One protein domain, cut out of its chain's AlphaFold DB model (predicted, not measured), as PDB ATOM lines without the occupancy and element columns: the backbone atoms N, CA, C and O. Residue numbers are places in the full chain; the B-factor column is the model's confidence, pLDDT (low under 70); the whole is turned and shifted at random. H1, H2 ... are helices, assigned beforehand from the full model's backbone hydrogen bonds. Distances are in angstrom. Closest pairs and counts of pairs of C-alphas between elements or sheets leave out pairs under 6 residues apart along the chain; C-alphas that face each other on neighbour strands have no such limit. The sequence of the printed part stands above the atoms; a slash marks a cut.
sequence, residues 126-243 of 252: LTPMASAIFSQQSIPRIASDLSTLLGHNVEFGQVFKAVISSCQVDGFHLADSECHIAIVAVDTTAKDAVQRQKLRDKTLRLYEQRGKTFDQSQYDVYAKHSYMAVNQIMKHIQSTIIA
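Overview. This is residues 126 to 243 of the 252 residues of the protein "uncharacterized protein LOC115622964 isoform X2" of Drosophila lebanonensis (UniProt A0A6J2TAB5). A body of five helices has H3 in its middle, H2, H4 and H5 packed on H3, and H1 on H2 and H5; residues 233 to 243 of H6 stick out as an arm. The printed part has 118 residues, with six named helices, H1 to H6, and no named strand: all helix. It is compact, with a radius of gyration of the C-alphas of 14.5 A, and spans 46 by 30 by 26 A.

Along the chain. H1 is residues 138 to 150, from C-alpha 138 at (283.418, 344.928, 170.891). H2 is 156 to 166, H3 179 to 189, H4 193 to 208, 22.4 A long, and H5 216 to 224. H6, 227 to 243, 24.5 A long, ends at C-alpha 243 at (269.583, 336.655, 199.113).

Arrangement. The hub, H3, forms a hairpin with H4 at a shallow tilt of 19 degrees; their closest C-alphas, of Cys 179 and Tyr 207, are 5.9 A apart. H6 touches H3 with residues 227 to 228 alone, C-alphas 188 and 228 being closest at 5.0 A. In each helix every O i to N i+4 pair is within hydrogen-bond range.

Size, cuts and confidence. The printed part has no cut; the link H2 to H3 is long. Residues 230 to 243 have pLDDT under 70.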
ATOM      1  N   LEU A 126     276.974 346.108 162.218       94.19
ATOM      2  CA  LEU A 126     276.604 344.704 162.409       94.19
ATOM      3  C   LEU A 126     275.182 344.439 161.894       94.19
ATOM      4  O   LEU A 126     274.291 345.281 162.028       94.19
ATOM      5  N   THR A 127     274.965 343.247 161.334       94.62
ATOM      6  CA  THR A 127     273.620 342.802 160.952       94.62
ATOM      7  C   THR A 127     272.712 342.765 162.185       94.62
ATOM      8  O   THR A 127     273.213 342.544 163.290       94.62
ATOM      9  N   PRO A 128     271.380 342.905 162.044       93.06
ATOM     10  CA  PRO A 128     270.469 342.860 163.193       93.06
ATOM     11  C   PRO A 128     270.590 341.585 164.040       93.06
ATOM     12  O   PRO A 128     270.284 341.591 165.232       93.06
ATOM     13  N   MET A 129     271.017 340.476 163.424       91.69
ATOM     14  CA  MET A 129     271.331 339.245 164.142       91.69
ATOM     15  C   MET A 129     272.614 339.399 164.948       91.69
ATOM     16  O   MET A 129     272.553 339.271 166.162       91.69
ATOM     17  N   ALA A 130     273.738 339.754 164.322       96.25
ATOM     18  CA  ALA A 130     275.004 339.953 165.029       96.25
ATOM     19  C   ALA A 130     274.910 341.019 166.135       96.25
ATOM     20  O   ALA A 130     275.441 340.822 167.227       96.25
ATOM     21  N   SER A 131     274.169 342.105 165.902       95.56
ATOM     22  CA  SER A 131     273.971 343.182 166.877       95.56
ATOM     23  C   SER A 131     273.149 342.769 168.099       95.56
ATOM     24  O   SER A 131     273.111 343.500 169.080       95.56
ATOM     25  N   ALA A 132     272.446 341.633 168.048       93.69
ATOM     26  CA  ALA A 132     271.755 341.080 169.211       93.69
ATOM     27  C   ALA A 132     272.693 340.274 170.128       93.69
ATOM     28  O   ALA A 132     272.301 339.931 171.242       93.69
ATOM     29  N   ILE A 133     273.917 339.971 169.674       96.75
ATOM     30  CA  ILE A 133     274.931 339.225 170.430       96.75
ATOM     31  C   ILE A 133     276.098 340.136 170.818       96.75
ATOM     32  O   ILE A 133     276.593 340.058 171.942       96.75
ATOM     33  N   PHE A 134     276.524 341.001 169.899       96.94
ATOM     34  CA  PHE A 134     277.714 341.830 170.034       96.94
ATOM     35  C   PHE A 134     277.392 343.307 169.828       96.94
ATOM     36  O   PHE A 134     276.504 343.677 169.061       96.94
ATOM     37  N   SER A 135     278.184 344.163 170.465       95.31
ATOM     38  CA  SER A 135     278.188 345.592 170.167       95.31
ATOM     39  C   SER A 135     279.172 345.892 169.030       95.31
ATOM     40  O   SER A 135     280.190 345.220 168.894       95.31
ATOM     41  N   GLN A 136     278.952 346.959 168.259       93.44
ATOM     42  CA  GLN A 136     279.939 347.391 167.253       93.44
ATOM     43  C   GLN A 136     281.322 347.664 167.884       93.44
ATOM     44  O   GLN A 136     282.356 347.403 167.276       93.44
ATOM     45  N   GLN A 137     281.339 348.169 169.121       94.44
ATOM     46  CA  GLN A 137     282.555 348.529 169.854       94.44
ATOM     47  C   GLN A 137     283.345 347.314 170.352       94.44
ATOM     48  O   GLN A 137     284.523 347.454 170.680       94.44
ATOM     49  N   SER A 138     282.727 346.131 170.430       95.62
ATOM     50  CA  SER A 138     283.418 344.928 170.891       95.62
ATOM     51  C   SER A 138     284.236 344.256 169.790       95.62
ATOM     52  O   SER A 138     285.223 343.605 170.106       95.62
ATOM     53  N   ILE A 139     283.924 344.487 168.512       96.56
ATOM     54  CA  ILE A 139     284.664 343.921 167.370       96.56
ATOM     55  C   ILE A 139     286.175 344.235 167.404       96.56
ATOM     56  O   ILE A 139     286.959 343.287 167.358       96.56
ATOM     57  N   PRO A 140     286.636 345.496 167.548       96.38
ATOM     58  CA  PRO A 140     288.074 345.772 167.643       96.38
ATOM     59  C   PRO A 140     288.726 345.172 168.900       96.38
ATOM     60  O   PRO A 140     289.906 344.836 168.879       96.38
ATOM     61  N   ARG A 141     287.972 344.993 169.995       97.56
ATOM     62  CA  ARG A 141     288.489 344.356 171.221       97.56
ATOM     63  C   ARG A 141     288.664 342.852 171.042       97.56
ATOM     64  O   ARG A 141     289.671 342.309 171.474       97.56
ATOM     65  N   ILE A 142     287.717 342.203 170.364       98.25
ATOM     66  CA  ILE A 142     287.824 340.795 169.970       98.25
ATOM     67  C   ILE A 142     289.049 340.602 169.071       98.25
ATOM     68  O   ILE A 142     289.841 339.708 169.331       98.25
ATOM     69  N   ALA A 143     289.246 341.469 168.073       97.94
ATOM     70  CA  ALA A 143     290.417 341.421 167.194       97.94
ATOM     71  C   ALA A 143     291.739 341.506 167.979       97.94
ATOM     72  O   ALA A 143     292.638 340.692 167.773       97.94
ATOM     73  N   SER A 144     291.832 342.424 168.944       98.38
ATOM     74  CA  SER A 144     292.999 342.549 169.829       98.38
ATOM     75  C   SER A 144     293.235 341.301 170.694       98.38
ATOM     76  O   SER A 144     294.367 340.822 170.795       98.38
ATOM     77  N   ASP A 145     292.185 340.768 171.324       98.38
ATOM     78  CA  ASP A 145     292.293 339.592 172.198       98.38
ATOM     79  C   ASP A 145     292.652 338.332 171.388       98.38
ATOM     80  O   ASP A 145     293.512 337.558 171.808       98.38
ATOM     81  N   LEU A 146     292.070 338.157 170.195       98.44
ATOM     82  CA  LEU A 146     292.430 337.076 169.272       98.44
ATOM     83  C   LEU A 146     293.858 337.220 168.752       98.44
ATOM     84  O   LEU A 146     294.564 336.221 168.668       98.44
ATOM     85  N   SER A 147     294.310 338.442 168.461       98.38
ATOM     86  CA  SER A 147     295.692 338.664 168.019       98.38
ATOM     87  C   SER A 147     296.700 338.212 169.073       98.38
ATOM     88  O   SER A 147     297.725 337.605 168.766       98.38
ATOM     89  N   THR A 148     296.370 338.470 170.341       98.19
ATOM     90  CA  THR A 148     297.164 338.020 171.487       98.19
ATOM     91  C   THR A 148     297.118 336.499 171.625       98.19
ATOM     92  O   THR A 148     298.159 335.873 171.796       98.19
ATOM     93  N   LEU A 149     295.927 335.901 171.524       97.88
ATOM     94  CA  LEU A 149     295.724 334.456 171.652       97.88
ATOM     95  C   LEU A 149     296.437 333.659 170.546       97.88
ATOM     96  O   LEU A 149     297.041 332.628 170.827       97.88
ATOM     97  N   LEU A 150     296.358 334.127 169.298       97.19
ATOM     98  CA  LEU A 150     296.842 333.409 168.115       97.19
ATOM     99  C   LEU A 150     298.280 333.775 167.718       97.19
ATOM    100  O   LEU A 150     298.821 333.191 166.777       97.19
ATOM    101  N   GLY A 151     298.894 334.756 168.388       97.19
ATOM    102  CA  GLY A 151     300.273 335.180 168.133       97.19
ATOM    103  C   GLY A 151     300.497 335.855 166.775       97.19
ATOM    104  O   GLY A 151     301.637 335.952 166.324       97.19
ATOM    105  N   HIS A 152     299.439 336.313 166.107       96.88
ATOM    106  CA  HIS A 152     299.515 337.064 164.855       96.88
ATOM    107  C   HIS A 152     298.431 338.135 164.808       96.88
ATOM    108  O   HIS A 152     297.440 338.057 165.521       96.88
ATOM    109  N   ASN A 153     298.616 339.147 163.965       97.31
ATOM    110  CA  ASN A 153     297.661 340.242 163.851       97.31
ATOM    111  C   ASN A 153     296.348 339.771 163.200       97.31
ATOM    112  O   ASN A 153     296.353 339.314 162.055       97.31
ATOM    113  N   VAL A 154     295.243 339.906 163.933       97.38
ATOM    114  CA  VAL A 154     293.874 339.638 163.482       97.38
ATOM    115  C   VAL A 154     293.192 340.972 163.208       97.38
ATOM    116  O   VAL A 154     293.024 341.807 164.095       97.38
ATOM    117  N   GLU A 155     292.767 341.167 161.966       94.56
ATOM    118  CA  GLU A 155     292.221 342.439 161.500       94.56
ATOM    119  C   GLU A 155     290.734 342.598 161.838       94.56
ATOM    120  O   GLU A 155     289.964 341.633 161.840       94.56
ATOM    121  N   PHE A 156     290.283 343.849 162.005       94.12
ATOM    122  CA  PHE A 156     288.863 344.166 162.224       94.12
ATOM    123  C   PHE A 156     287.961 343.496 161.180       94.12
ATOM    124  O   PHE A 156     286.923 342.931 161.521       94.12
ATOM    125  N   GLY A 157     288.363 343.539 159.905       93.88
ATOM    126  CA  GLY A 157     287.583 342.975 158.807       93.88
ATOM    127  C   GLY A 157     287.417 341.455 158.894       93.88
ATOM    128  O   GLY A 157     286.363 340.944 158.522       93.88
ATOM    129  N   GLN A 158     288.410 340.733 159.421       95.75
ATOM    130  CA  GLN A 158     288.322 339.283 159.626       95.75
ATOM    131  C   GLN A 158     287.280 338.969 160.700       95.75
ATOM    132  O   GLN A 158     286.322 338.242 160.434       95.75
ATOM    133  N   VAL A 159     287.391 339.617 161.863       97.50
ATOM    134  CA  VAL A 159     286.436 339.439 162.966       97.50
ATOM    135  C   VAL A 159     285.030 339.855 162.555       97.50
ATOM    136  O   VAL A 159     284.067 339.156 162.860       97.50
ATOM    137  N   PHE A 160     284.891 340.974 161.843       96.75
ATOM    138  CA  PHE A 160     283.592 341.465 161.399       96.75
ATOM    139  C   PHE A 160     282.885 340.439 160.508       96.75
ATOM    140  O   PHE A 160     281.740 340.085 160.794       96.75
ATOM    141  N   LYS A 161     283.573 339.918 159.478       97.25
ATOM    142  CA  LYS A 161     283.034 338.875 158.587       97.25
ATOM    143  C   LYS A 161     282.671 337.608 159.354       97.25
ATOM    144  O   LYS A 161     281.577 337.075 159.145       97.25
ATOM    145  N   ALA A 162     283.539 337.175 160.268       98.25
ATOM    146  CA  ALA A 162     283.302 335.989 161.076       98.25
ATOM    147  C   ALA A 162     282.062 336.136 161.960       98.25
ATOM    148  O   ALA A 162     281.201 335.255 161.991       98.25
ATOM    149  N   VAL A 163     281.890 337.295 162.598       98.31
ATOM    150  CA  VAL A 163     280.726 337.595 163.437       98.31
ATOM    151  C   VAL A 163     279.432 337.631 162.625       98.31
ATOM    152  O   VAL A 163     278.480 336.929 162.974       98.31
ATOM    153  N   ILE A 164     279.372 338.402 161.532       97.50
ATOM    154  CA  ILE A 164     278.124 338.509 160.754       97.50
ATOM    155  C   ILE A 164     277.742 337.187 160.082       97.50
ATOM    156  O   ILE A 164     276.553 336.902 159.956       97.50
ATOM    157  N   SER A 165     278.729 336.368 159.710       98.06
ATOM    158  CA  SER A 165     278.501 335.057 159.099       98.06
ATOM    159  C   SER A 165     278.046 334.018 160.118       98.06
ATOM    160  O   SER A 165     277.120 333.255 159.857       98.06
ATOM    161  N   SER A 166     278.654 333.995 161.301       98.38
ATOM    162  CA  SER A 166     278.373 332.968 162.311       98.38
ATOM    163  C   SER A 166     277.076 333.207 163.075       98.38
ATOM    164  O   SER A 166     276.419 332.251 163.484       98.38
ATOM    165  N   CYS A 167     276.675 334.471 163.252       97.00
ATOM    166  CA  CYS A 167     275.393 334.815 163.868       97.00
ATOM    167  C   CYS A 167     274.193 334.602 162.931       97.00
ATOM    168  O   CYS A 167     273.053 334.741 163.375       97.00
ATOM    169  N   GLN A 168     274.425 334.294 161.653       95.00
ATOM    170  CA  GLN A 168     273.373 334.088 160.665       95.00
ATOM    171  C   GLN A 168     272.695 332.718 160.836       95.00
ATOM    172  O   GLN A 168     273.345 331.714 161.139       95.00
ATOM    173  N   VAL A 169     271.377 332.652 160.601       90.25
ATOM    174  CA  VAL A 169     270.668 331.361 160.511       90.25
ATOM    175  C   VAL A 169     271.252 330.558 159.356       90.25
ATOM    176  O   VAL A 169     271.439 331.091 158.268       90.25
ATOM    177  N   ASP A 170     271.550 329.284 159.608       92.12
ATOM    178  CA  ASP A 170     272.242 328.396 158.669       92.12
ATOM    179  C   ASP A 170     273.619 328.924 158.216       92.12
ATOM    180  O   ASP A 170     274.148 328.547 157.170       92.12
ATOM    181  N   GLY A 171     274.256 329.753 159.054       95.56
ATOM    182  CA  GLY A 171     275.568 330.342 158.797       95.56
ATOM    183  C   GLY A 171     276.675 329.323 158.523       95.56
ATOM    184  O   GLY A 171     277.665 329.679 157.895       95.56
ATOM    185  N   PHE A 172     276.505 328.042 158.878       95.69
ATOM    186  CA  PHE A 172     277.460 326.966 158.569       95.69
ATOM    187  C   PHE A 172     277.763 326.829 157.062       95.69
ATOM    188  O   PHE A 172     278.825 326.315 156.709       95.69
ATOM    189  N   HIS A 173     276.896 327.342 156.180       95.25
ATOM    190  CA  HIS A 173     277.137 327.436 154.735       95.25
ATOM    191  C   HIS A 173     278.137 328.532 154.313       95.25
ATOM    192  O   HIS A 173     278.735 328.415 153.248       95.25
ATOM    193  N   LEU A 174     278.326 329.587 155.110       96.56
ATOM    194  CA  LEU A 174     279.110 330.777 154.744       96.56
ATOM    195  C   LEU A 174     280.610 330.565 154.958       96.56
ATOM    196  O   LEU A 174     280.997 330.015 155.978       96.56
ATOM    197  N   ALA A 175     281.463 331.028 154.045       95.06
ATOM    198  CA  ALA A 175     282.907 330.773 154.110       95.06
ATOM    199  C   ALA A 175     283.560 331.290 155.403       95.06
ATOM    200  O   ALA A 175     284.261 330.536 156.067       95.06
ATOM    201  N   ASP A 176     283.269 332.535 155.788       96.94
ATOM    202  CA  ASP A 176     283.867 333.170 156.965       96.94
ATOM    203  C   ASP A 176     283.213 332.744 158.296       96.94
ATOM    204  O   ASP A 176     283.571 333.282 159.333       96.94
ATOM    205  N   SER A 177     282.220 331.842 158.319       98.06
ATOM    206  CA  SER A 177     281.583 331.468 159.591       98.06
ATOM    207  C   SER A 177     282.390 330.453 160.392       98.06
ATOM    208  O   SER A 177     282.952 329.497 159.855       98.06
ATOM    209  N   GLU A 178     282.341 330.611 161.709       98.44
ATOM    210  CA  GLU A 178     283.115 329.856 162.677       98.44
ATOM    211  C   GLU A 178     282.197 329.269 163.753       98.44
ATOM    212  O   GLU A 178     281.272 329.911 164.263       98.44
ATOM    213  N   CYS A 179     282.450 328.004 164.097       98.44
ATOM    214  CA  CYS A 179     281.566 327.236 164.967       98.44
ATOM    215  C   CYS A 179     281.447 327.863 166.361       98.44
ATOM    216  O   CYS A 179     280.345 328.024 166.883       98.44
ATOM    217  N   HIS A 180     282.568 328.273 166.954       98.50
ATOM    218  CA  HIS A 180     282.590 328.810 168.309       98.50
ATOM    219  C   HIS A 180     281.810 330.132 168.438       98.50
ATOM    220  O   HIS A 180     281.097 330.321 169.423       98.50
ATOM    221  N   ILE A 181     281.817 330.993 167.416       98.56
ATOM    222  CA  ILE A 181     281.001 332.219 167.390       98.56
ATOM    223  C   ILE A 181     279.506 331.879 167.286       98.56
ATOM    224  O   ILE A 181     278.673 332.481 167.969       98.56
ATOM    225  N   ALA A 182     279.146 330.891 166.460       98.31
ATOM    226  CA  ALA A 182     277.761 330.437 166.337       98.31
ATOM    227  C   ALA A 182     277.229 329.870 167.666       98.31
ATOM    228  O   ALA A 182     276.078 330.115 168.033       98.31
ATOM    229  N   ILE A 183     278.076 329.172 168.425       98.25
ATOM    230  CA  ILE A 183     277.736 328.685 169.764       98.25
ATOM    231  C   ILE A 183     277.517 329.848 170.743       98.25
ATOM    232  O   ILE A 183     276.491 329.855 171.425       98.25
ATOM    233  N   VAL A 184     278.369 330.884 170.737       98.06
ATOM    234  CA  VAL A 184     278.127 332.117 171.520       98.06
ATOM    235  C   VAL A 184     276.769 332.736 171.175       98.06
ATOM    236  O   VAL A 184     276.035 333.171 172.066       98.06
ATOM    237  N   ALA A 185     276.389 332.750 169.894       96.88
ATOM    238  CA  ALA A 185     275.089 333.268 169.481       96.88
ATOM    239  C   ALA A 185     273.919 332.439 170.032       96.88
ATOM    240  O   ALA A 185     272.942 333.015 170.523       96.88
ATOM    241  N   VAL A 186     274.023 331.106 170.014       96.44
ATOM    242  CA  VAL A 186     273.029 330.211 170.631       96.44
ATOM    243  C   VAL A 186     272.915 330.478 172.130       96.44
ATOM    244  O   VAL A 186     271.807 330.665 172.632       96.44
ATOM    245  N   ASP A 187     274.034 330.556 172.848       94.81
ATOM    246  CA  ASP A 187     274.018 330.749 174.299       94.81
ATOM    247  C   ASP A 187     273.501 332.128 174.714       94.81
ATOM    248  O   ASP A 187     272.853 332.272 175.756       94.81
ATOM    249  N   THR A 188     273.745 333.140 173.885       93.69
ATOM    250  CA  THR A 188     273.275 334.503 174.142       93.69
ATOM    251  C   THR A 188     271.769 334.639 173.906       93.69
ATOM    252  O   THR A 188     271.098 335.364 174.642       93.69
ATOM    253  N   THR A 189     271.222 333.953 172.898       91.25
ATOM    254  CA  THR A 189     269.855 334.206 172.403       91.25
ATOM    255  C   THR A 189     268.818 333.159 172.808       91.25
ATOM    256  O   THR A 189     267.630 333.485 172.903       91.25
ATOM    257  N   ALA A 190     269.220 331.914 173.075       90.56
ATOM    258  CA  ALA A 190     268.298 330.879 173.531       90.56
ATOM    259  C   ALA A 190     267.826 331.173 174.963       90.56
ATOM    260  O   ALA A 190     268.630 331.360 175.877       90.56
ATOM    261  N   LYS A 191     266.506 331.202 175.173       85.81
ATOM    262  CA  LYS A 191     265.913 331.523 176.482       85.81
ATOM    263  C   LYS A 191     265.976 330.334 177.437       85.81
ATOM    264  O   LYS A 191     266.496 330.459 178.543       85.81
ATOM    265  N   ASP A 192     265.483 329.189 176.982       90.56
ATOM    266  CA  ASP A 192     265.356 327.967 177.771       90.56
ATOM    267  C   ASP A 192     266.630 327.104 177.729       90.56
ATOM    268  O   ASP A 192     267.324 327.053 176.713       90.56
ATOM    269  N   ALA A 193     266.950 326.430 178.837       90.31
ATOM    270  CA  ALA A 193     268.161 325.615 178.964       90.31
ATOM    271  C   ALA A 193     268.113 324.347 178.095       90.31
ATOM    272  O   ALA A 193     269.101 324.019 177.438       90.31
ATOM    273  N   VAL A 194     266.959 323.675 178.028       93.31
ATOM    274  CA  VAL A 194     266.775 322.461 177.219       93.31
ATOM    275  C   VAL A 194     266.840 322.811 175.733       93.31
ATOM    276  O   VAL A 194     267.553 322.169 174.959       93.31
ATOM    277  N   GLN A 195     266.152 323.883 175.333       93.31
ATOM    278  CA  GLN A 195     266.214 324.404 173.972       93.31
ATOM    279  C   GLN A 195     267.640 324.814 173.591       93.31
ATOM    280  O   GLN A 195     268.089 324.493 172.491       93.31
ATOM    281  N   ARG A 196     268.357 325.501 174.486       94.94
ATOM    282  CA  ARG A 196     269.749 325.910 174.273       94.94
ATOM    283  C   ARG A 196     270.646 324.707 174.030       94.94
ATOM    284  O   ARG A 196     271.342 324.703 173.022       94.94
ATOM    285  N   GLN A 197     270.576 323.675 174.871       95.75
ATOM    286  CA  GLN A 197     271.375 322.463 174.679       95.75
ATOM    287  C   GLN A 197     271.079 321.808 173.323       95.75
ATOM    288  O   GLN A 197     271.993 321.564 172.541       95.75
ATOM    289  N   LYS A 198     269.796 321.650 172.973       96.44
ATOM    290  CA  LYS A 198     269.388 321.104 171.669       96.44
ATOM    291  C   LYS A 198     269.924 321.924 170.488       96.44
ATOM    292  O   LYS A 198     270.318 321.360 169.466       96.44
ATOM    293  N   LEU A 199     269.907 323.254 170.595       96.19
ATOM    294  CA  LEU A 199     270.443 324.146 169.565       96.19
ATOM    295  C   LEU A 199     271.970 324.075 169.486       96.19
ATOM    296  O   LEU A 199     272.496 324.075 168.373       96.19
ATOM    297  N   ARG A 200     272.671 323.963 170.619       97.31
ATOM    298  CA  ARG A 200     274.125 323.752 170.660       97.31
ATOM    299  C   ARG A 200     274.500 322.461 169.944       97.31
ATOM    300  O   ARG A 200     275.265 322.518 168.987       97.31
ATOM    301  N   ASP A 201     273.892 321.338 170.323       97.44
ATOM    302  CA  ASP A 201     274.176 320.020 169.735       97.44
ATOM    303  C   ASP A 201     273.918 320.019 168.223       97.44
ATOM    304  O   ASP A 201     274.724 319.530 167.427       97.44
ATOM    305  N   LYS A 202     272.804 320.635 167.798       96.56
ATOM    306  CA  LYS A 202     272.492 320.803 166.375       96.56
ATOM    307  C   LYS A 202     273.550 321.651 165.662       96.56
ATOM    308  O   LYS A 202     273.938 321.295 164.552       96.56
ATOM    309  N   THR A 203     273.978 322.759 166.264       97.44
ATOM    310  CA  THR A 203     274.939 323.702 165.673       97.44
ATOM    311  C   THR A 203     276.312 323.063 165.524       97.44
ATOM    312  O   THR A 203     276.854 323.086 164.423       97.44
ATOM    313  N   LEU A 204     276.826 322.415 166.576       98.00
ATOM    314  CA  LEU A 204     278.099 321.687 166.546       98.00
ATOM    315  C   LEU A 204     278.124 320.681 165.392       98.00
ATOM    316  O   LEU A 204     278.992 320.754 164.527       98.00
ATOM    317  N   ARG A 205     277.096 319.830 165.302       97.31
ATOM    318  CA  ARG A 205     276.985 318.820 164.243       97.31
ATOM    319  C   ARG A 205     276.957 319.424 162.834       97.31
ATOM    320  O   ARG A 205     277.579 318.881 161.927       97.31
ATOM    321  N   LEU A 206     276.209 320.510 162.614       95.62
ATOM    322  CA  LEU A 206     276.093 321.130 161.282       95.62
ATOM    323  C   LEU A 206     277.399 321.797 160.831       95.62
ATOM    324  O   LEU A 206     277.740 321.732 159.651       95.62
ATOM    325  N   TYR A 207     278.129 322.423 161.756       97.56
ATOM    326  CA  TYR A 207     279.437 323.016 161.472       97.56
ATOM    327  C   TYR A 207     280.516 321.942 161.266       97.56
ATOM    328  O   TYR A 207     281.293 322.036 160.315       97.56
ATOM    329  N   GLU A 208     280.511 320.877 162.071       96.25
ATOM    330  CA  GLU A 208     281.422 319.736 161.925       96.25
ATOM    331  C   GLU A 208     281.270 319.053 160.557       96.25
ATOM    332  O   GLU A 208     282.262 318.793 159.880       96.25
ATOM    333  N   GLN A 209     280.034 318.878 160.071       94.75
ATOM    334  CA  GLN A 209     279.755 318.368 158.716       94.75
ATOM    335  C   GLN A 209     280.358 319.226 157.590       94.75
ATOM    336  O   GLN A 209     280.461 318.764 156.452       94.75
ATOM    337  N   ARG A 210     280.735 320.475 157.882       93.75
ATOM    338  CA  ARG A 210     281.392 321.412 156.961       93.75
ATOM    339  C   ARG A 210     282.878 321.612 157.272       93.75
ATOM    340  O   ARG A 210     283.481 322.520 156.713       93.75
ATOM    341  N   GLY A 211     283.460 320.791 158.148       95.44
ATOM    342  CA  GLY A 211     284.872 320.875 158.530       95.44
ATOM    343  C   GLY A 211     285.209 322.071 159.421       95.44
ATOM    344  O   GLY A 211     286.375 322.434 159.534       95.44
ATOM    345  N   LYS A 212     284.209 322.701 160.048       96.69
ATOM    346  CA  LYS A 212     284.401 323.863 160.921       96.69
ATOM    347  C   LYS A 212     284.395 323.415 162.370       96.69
ATOM    348  O   LYS A 212     283.335 323.205 162.960       96.69
ATOM    349  N   THR A 213     285.583 323.246 162.926       96.38
ATOM    350  CA  THR A 213     285.765 322.738 164.284       96.38
ATOM    351  C   THR A 213     285.453 323.799 165.333       96.38
ATOM    352  O   THR A 213     285.646 324.999 165.129       96.38
ATOM    353  N   PHE A 214     284.955 323.346 166.479       98.00
ATOM    354  CA  PHE A 214     284.801 324.186 167.657       98.00
ATOM    355  C   PHE A 214     286.159 324.386 168.342       98.00
ATOM    356  O   PHE A 214     286.915 323.430 168.506       98.00
ATOM    357  N   ASP A 215     286.441 325.618 168.756       98.19
ATOM    358  CA  ASP A 215     287.645 326.000 169.491       98.19
ATOM    359  C   ASP A 215     287.215 326.678 170.794       98.19
ATOM    360  O   ASP A 215     286.533 327.706 170.775       98.19
ATOM    361  N   GLN A 216     287.583 326.074 171.926       98.06
ATOM    362  CA  GLN A 216     287.190 326.561 173.244       98.06
ATOM    363  C   GLN A 216     287.881 327.883 173.603       98.06
ATOM    364  O   GLN A 216     287.248 328.767 174.173       98.06
ATOM    365  N   SER A 217     289.156 328.051 173.254       98.25
ATOM    366  CA  SER A 217     289.913 329.257 173.593       98.25
ATOM    367  C   SER A 217     289.398 330.470 172.821       98.25
ATOM    368  O   SER A 217     289.244 331.551 173.388       98.25
ATOM    369  N   GLN A 218     289.062 330.289 171.544       98.38
ATOM    370  CA  GLN A 218     288.426 331.342 170.756       98.38
ATOM    371  C   GLN A 218     286.989 331.594 171.225       98.38
ATOM    372  O   GLN A 218     286.600 332.752 171.384       98.38
ATOM    373  N   TYR A 219     286.218 330.541 171.537       98.50
ATOM    374  CA  TYR A 219     284.896 330.683 172.158       98.50
ATOM    375  C   TYR A 219     284.942 331.609 173.378       98.50
ATOM    376  O   TYR A 219     284.123 332.522 173.464       98.50
ATOM    377  N   ASP A 220     285.906 331.423 174.283       97.94
ATOM    378  CA  ASP A 220     286.024 332.217 175.510       97.94
ATOM    379  C   ASP A 220     286.247 333.711 175.215       97.94
ATOM    380  O   ASP A 220     285.646 334.573 175.866       97.94
ATOM    381  N   VAL A 221     287.040 334.037 174.185       98.31
ATOM    382  CA  VAL A 221     287.246 335.420 173.725       98.31
ATOM    383  C   VAL A 221     285.936 336.030 173.226       98.31
ATOM    384  O   VAL A 221     285.538 337.107 173.678       98.31
ATOM    385  N   TYR A 222     285.225 335.351 172.326       98.38
ATOM    386  CA  TYR A 222     283.952 335.860 171.812       98.38
ATOM    387  C   TYR A 222     282.890 335.949 172.917       98.38
ATOM    388  O   TYR A 222     282.180 336.951 173.018       98.38
ATOM    389  N   ALA A 223     282.805 334.950 173.795       97.31
ATOM    390  CA  ALA A 223     281.880 334.917 174.921       97.31
ATOM    391  C   ALA A 223     282.081 336.120 175.856       97.31
ATOM    392  O   ALA A 223     281.104 336.805 176.178       97.31
ATOM    393  N   LYS A 224     283.335 336.429 176.216       95.94
ATOM    394  CA  LYS A 224     283.728 337.587 177.039       95.94
ATOM    395  C   LYS A 224     283.210 338.917 176.481       95.94
ATOM    396  O   LYS A 224     282.824 339.796 177.247       95.94
ATOM    397  N   HIS A 225     283.194 339.063 175.158       96.56
ATOM    398  CA  HIS A 225     282.819 340.298 174.458       96.56
ATOM    399  C   HIS A 225     281.366 340.327 173.957       96.56
ATOM    400  O   HIS A 225     280.963 341.272 173.270       96.56
ATOM    401  N   SER A 226     280.581 339.303 174.295       96.19
ATOM    402  CA  SER A 226     279.161 339.198 173.961       96.19
ATOM    403  C   SER A 226     278.259 339.728 175.082       96.19
ATOM    404  O   SER A 226     278.661 339.842 176.244       96.19
ATOM    405  N   TYR A 227     276.985 339.975 174.774       92.69
ATOM    406  CA  TYR A 227     275.976 340.305 175.786       92.69
ATOM    407  C   TYR A 227     275.687 339.156 176.766       92.69
ATOM    408  O   TYR A 227     275.035 339.378 177.788       92.69
ATOM    409  N   MET A 228     276.203 337.945 176.525       82.19
ATOM    410  CA  MET A 228     276.121 336.846 177.485       82.19
ATOM    411  C   MET A 228     276.814 337.189 178.809       82.19
ATOM    412  O   MET A 228     276.241 336.930 179.867       82.19
ATOM    413  N   ALA A 229     277.991 337.822 178.762       73.44
ATOM    414  CA  ALA A 229     278.718 338.243 179.960       73.44
ATOM    415  C   ALA A 229     277.896 339.250 180.786       73.44
ATOM    416  O   ALA A 229     277.768 339.119 182.003       73.44
ATOM    417  N   VAL A 230     277.242 340.201 180.113       69.69
ATOM    418  CA  VAL A 230     276.362 341.191 180.753       69.69
ATOM    419  C   VAL A 230     275.143 340.515 181.392       69.69
ATOM    420  O   VAL A 230     274.794 340.810 182.534       69.69
ATOM    421  N   ASN A 231     274.525 339.557 180.695       67.75
ATOM    422  CA  ASN A 231     273.373 338.813 181.206       67.75
ATOM    423  C   ASN A 231     273.722 337.953 182.430       67.75
ATOM    424  O   ASN A 231     272.903 337.826 183.341       67.75
ATOM    425  N   GLN A 232     274.920 337.366 182.474       67.56
ATOM    426  CA  GLN A 232     275.397 336.608 183.634       67.56
ATOM    427  C   GLN A 232     275.651 337.521 184.840       67.56
ATOM    428  O   GLN A 232     275.201 337.199 185.941       67.56
ATOM    429  N   ILE A 233     276.273 338.687 184.629       68.62
ATOM    430  CA  ILE A 233     276.486 339.691 185.684       68.62
ATOM    431  C   ILE A 233     275.144 340.175 186.249       68.62
ATOM    432  O   ILE A 233     274.963 340.189 187.465       68.62
ATOM    433  N   MET A 234     274.170 340.505 185.392       64.88
ATOM    434  CA  MET A 234     272.846 340.950 185.849       64.88
ATOM    435  C   MET A 234     272.106 339.872 186.650       64.88
ATOM    436  O   MET A 234     271.532 340.180 187.695       64.88
ATOM    437  N   LYS A 235     272.157 338.605 186.216       66.00
ATOM    438  CA  LYS A 235     271.576 337.483 186.973       66.00
ATOM    439  C   LYS A 235     272.244 337.299 188.333       66.00
ATOM    440  O   LYS A 235     271.547 337.070 189.318       66.00
ATOM    441  N   HIS A 236     273.570 337.422 188.396       62.59
ATOM    442  CA  HIS A 236     274.301 337.307 189.654       62.59
ATOM    443  C   HIS A 236     273.911 338.427 190.628       62.59
ATOM    444  O   HIS A 236     273.525 338.140 191.757       62.59
ATOM    445  N   ILE A 237     273.880 339.683 190.165       64.19
ATOM    446  CA  ILE A 237     273.439 340.834 190.969       64.19
ATOM    447  C   ILE A 237     272.009 340.631 191.492       64.19
ATOM    448  O   ILE A 237     271.762 340.827 192.680       64.19
ATOM    449  N   GLN A 238     271.075 340.183 190.646       63.28
ATOM    450  CA  GLN A 238     269.700 339.890 191.066       63.28
ATOM    451  C   GLN A 238     269.635 338.783 192.128       63.28
ATOM    452  O   GLN A 238     268.917 338.931 193.114       63.28
ATOM    453  N   SER A 239     270.404 337.700 191.967       64.88
ATOM    454  CA  SER A 239     270.446 336.610 192.952       64.88
ATOM    455  C   SER A 239     271.024 337.049 194.301       64.88
ATOM    456  O   SER A 239     270.512 336.646 195.344       64.88
ATOM    457  N   THR A 240     272.025 337.934 194.293       64.50
ATOM    458  CA  THR A 240     272.644 338.473 195.509       64.50
ATOM    459  C   THR A 240     271.706 339.434 196.236       64.50
ATOM    460  O   THR A 240     271.573 339.333 197.450       64.50
ATOM    461  N   ILE A 241     270.991 340.305 195.511       62.88
ATOM    462  CA  ILE A 241     270.005 341.228 196.101       62.88
ATOM    463  C   ILE A 241     268.859 340.455 196.771       62.88
ATOM    464  O   ILE A 241     268.483 340.778 197.898       62.88
ATOM    465  N   ILE A 242     268.338 339.407 196.116       60.25
ATOM    466  CA  ILE A 242     267.274 338.551 196.670       60.25
ATOM    467  C   ILE A 242     267.757 337.803 197.923       60.25
ATOM    468  O   ILE A 242     267.006 337.695 198.887       60.25
ATOM    469  N   ALA A 243     269.010 337.340 197.952       57.31
ATOM    470  CA  ALA A 243     269.583 336.655 199.113       57.31
ATOM    471  C   ALA A 243     269.840 337.579 200.324       57.31
ATOM    472  O   ALA A 243     269.947 337.095 201.448       57.31
TER     473      ALA A 243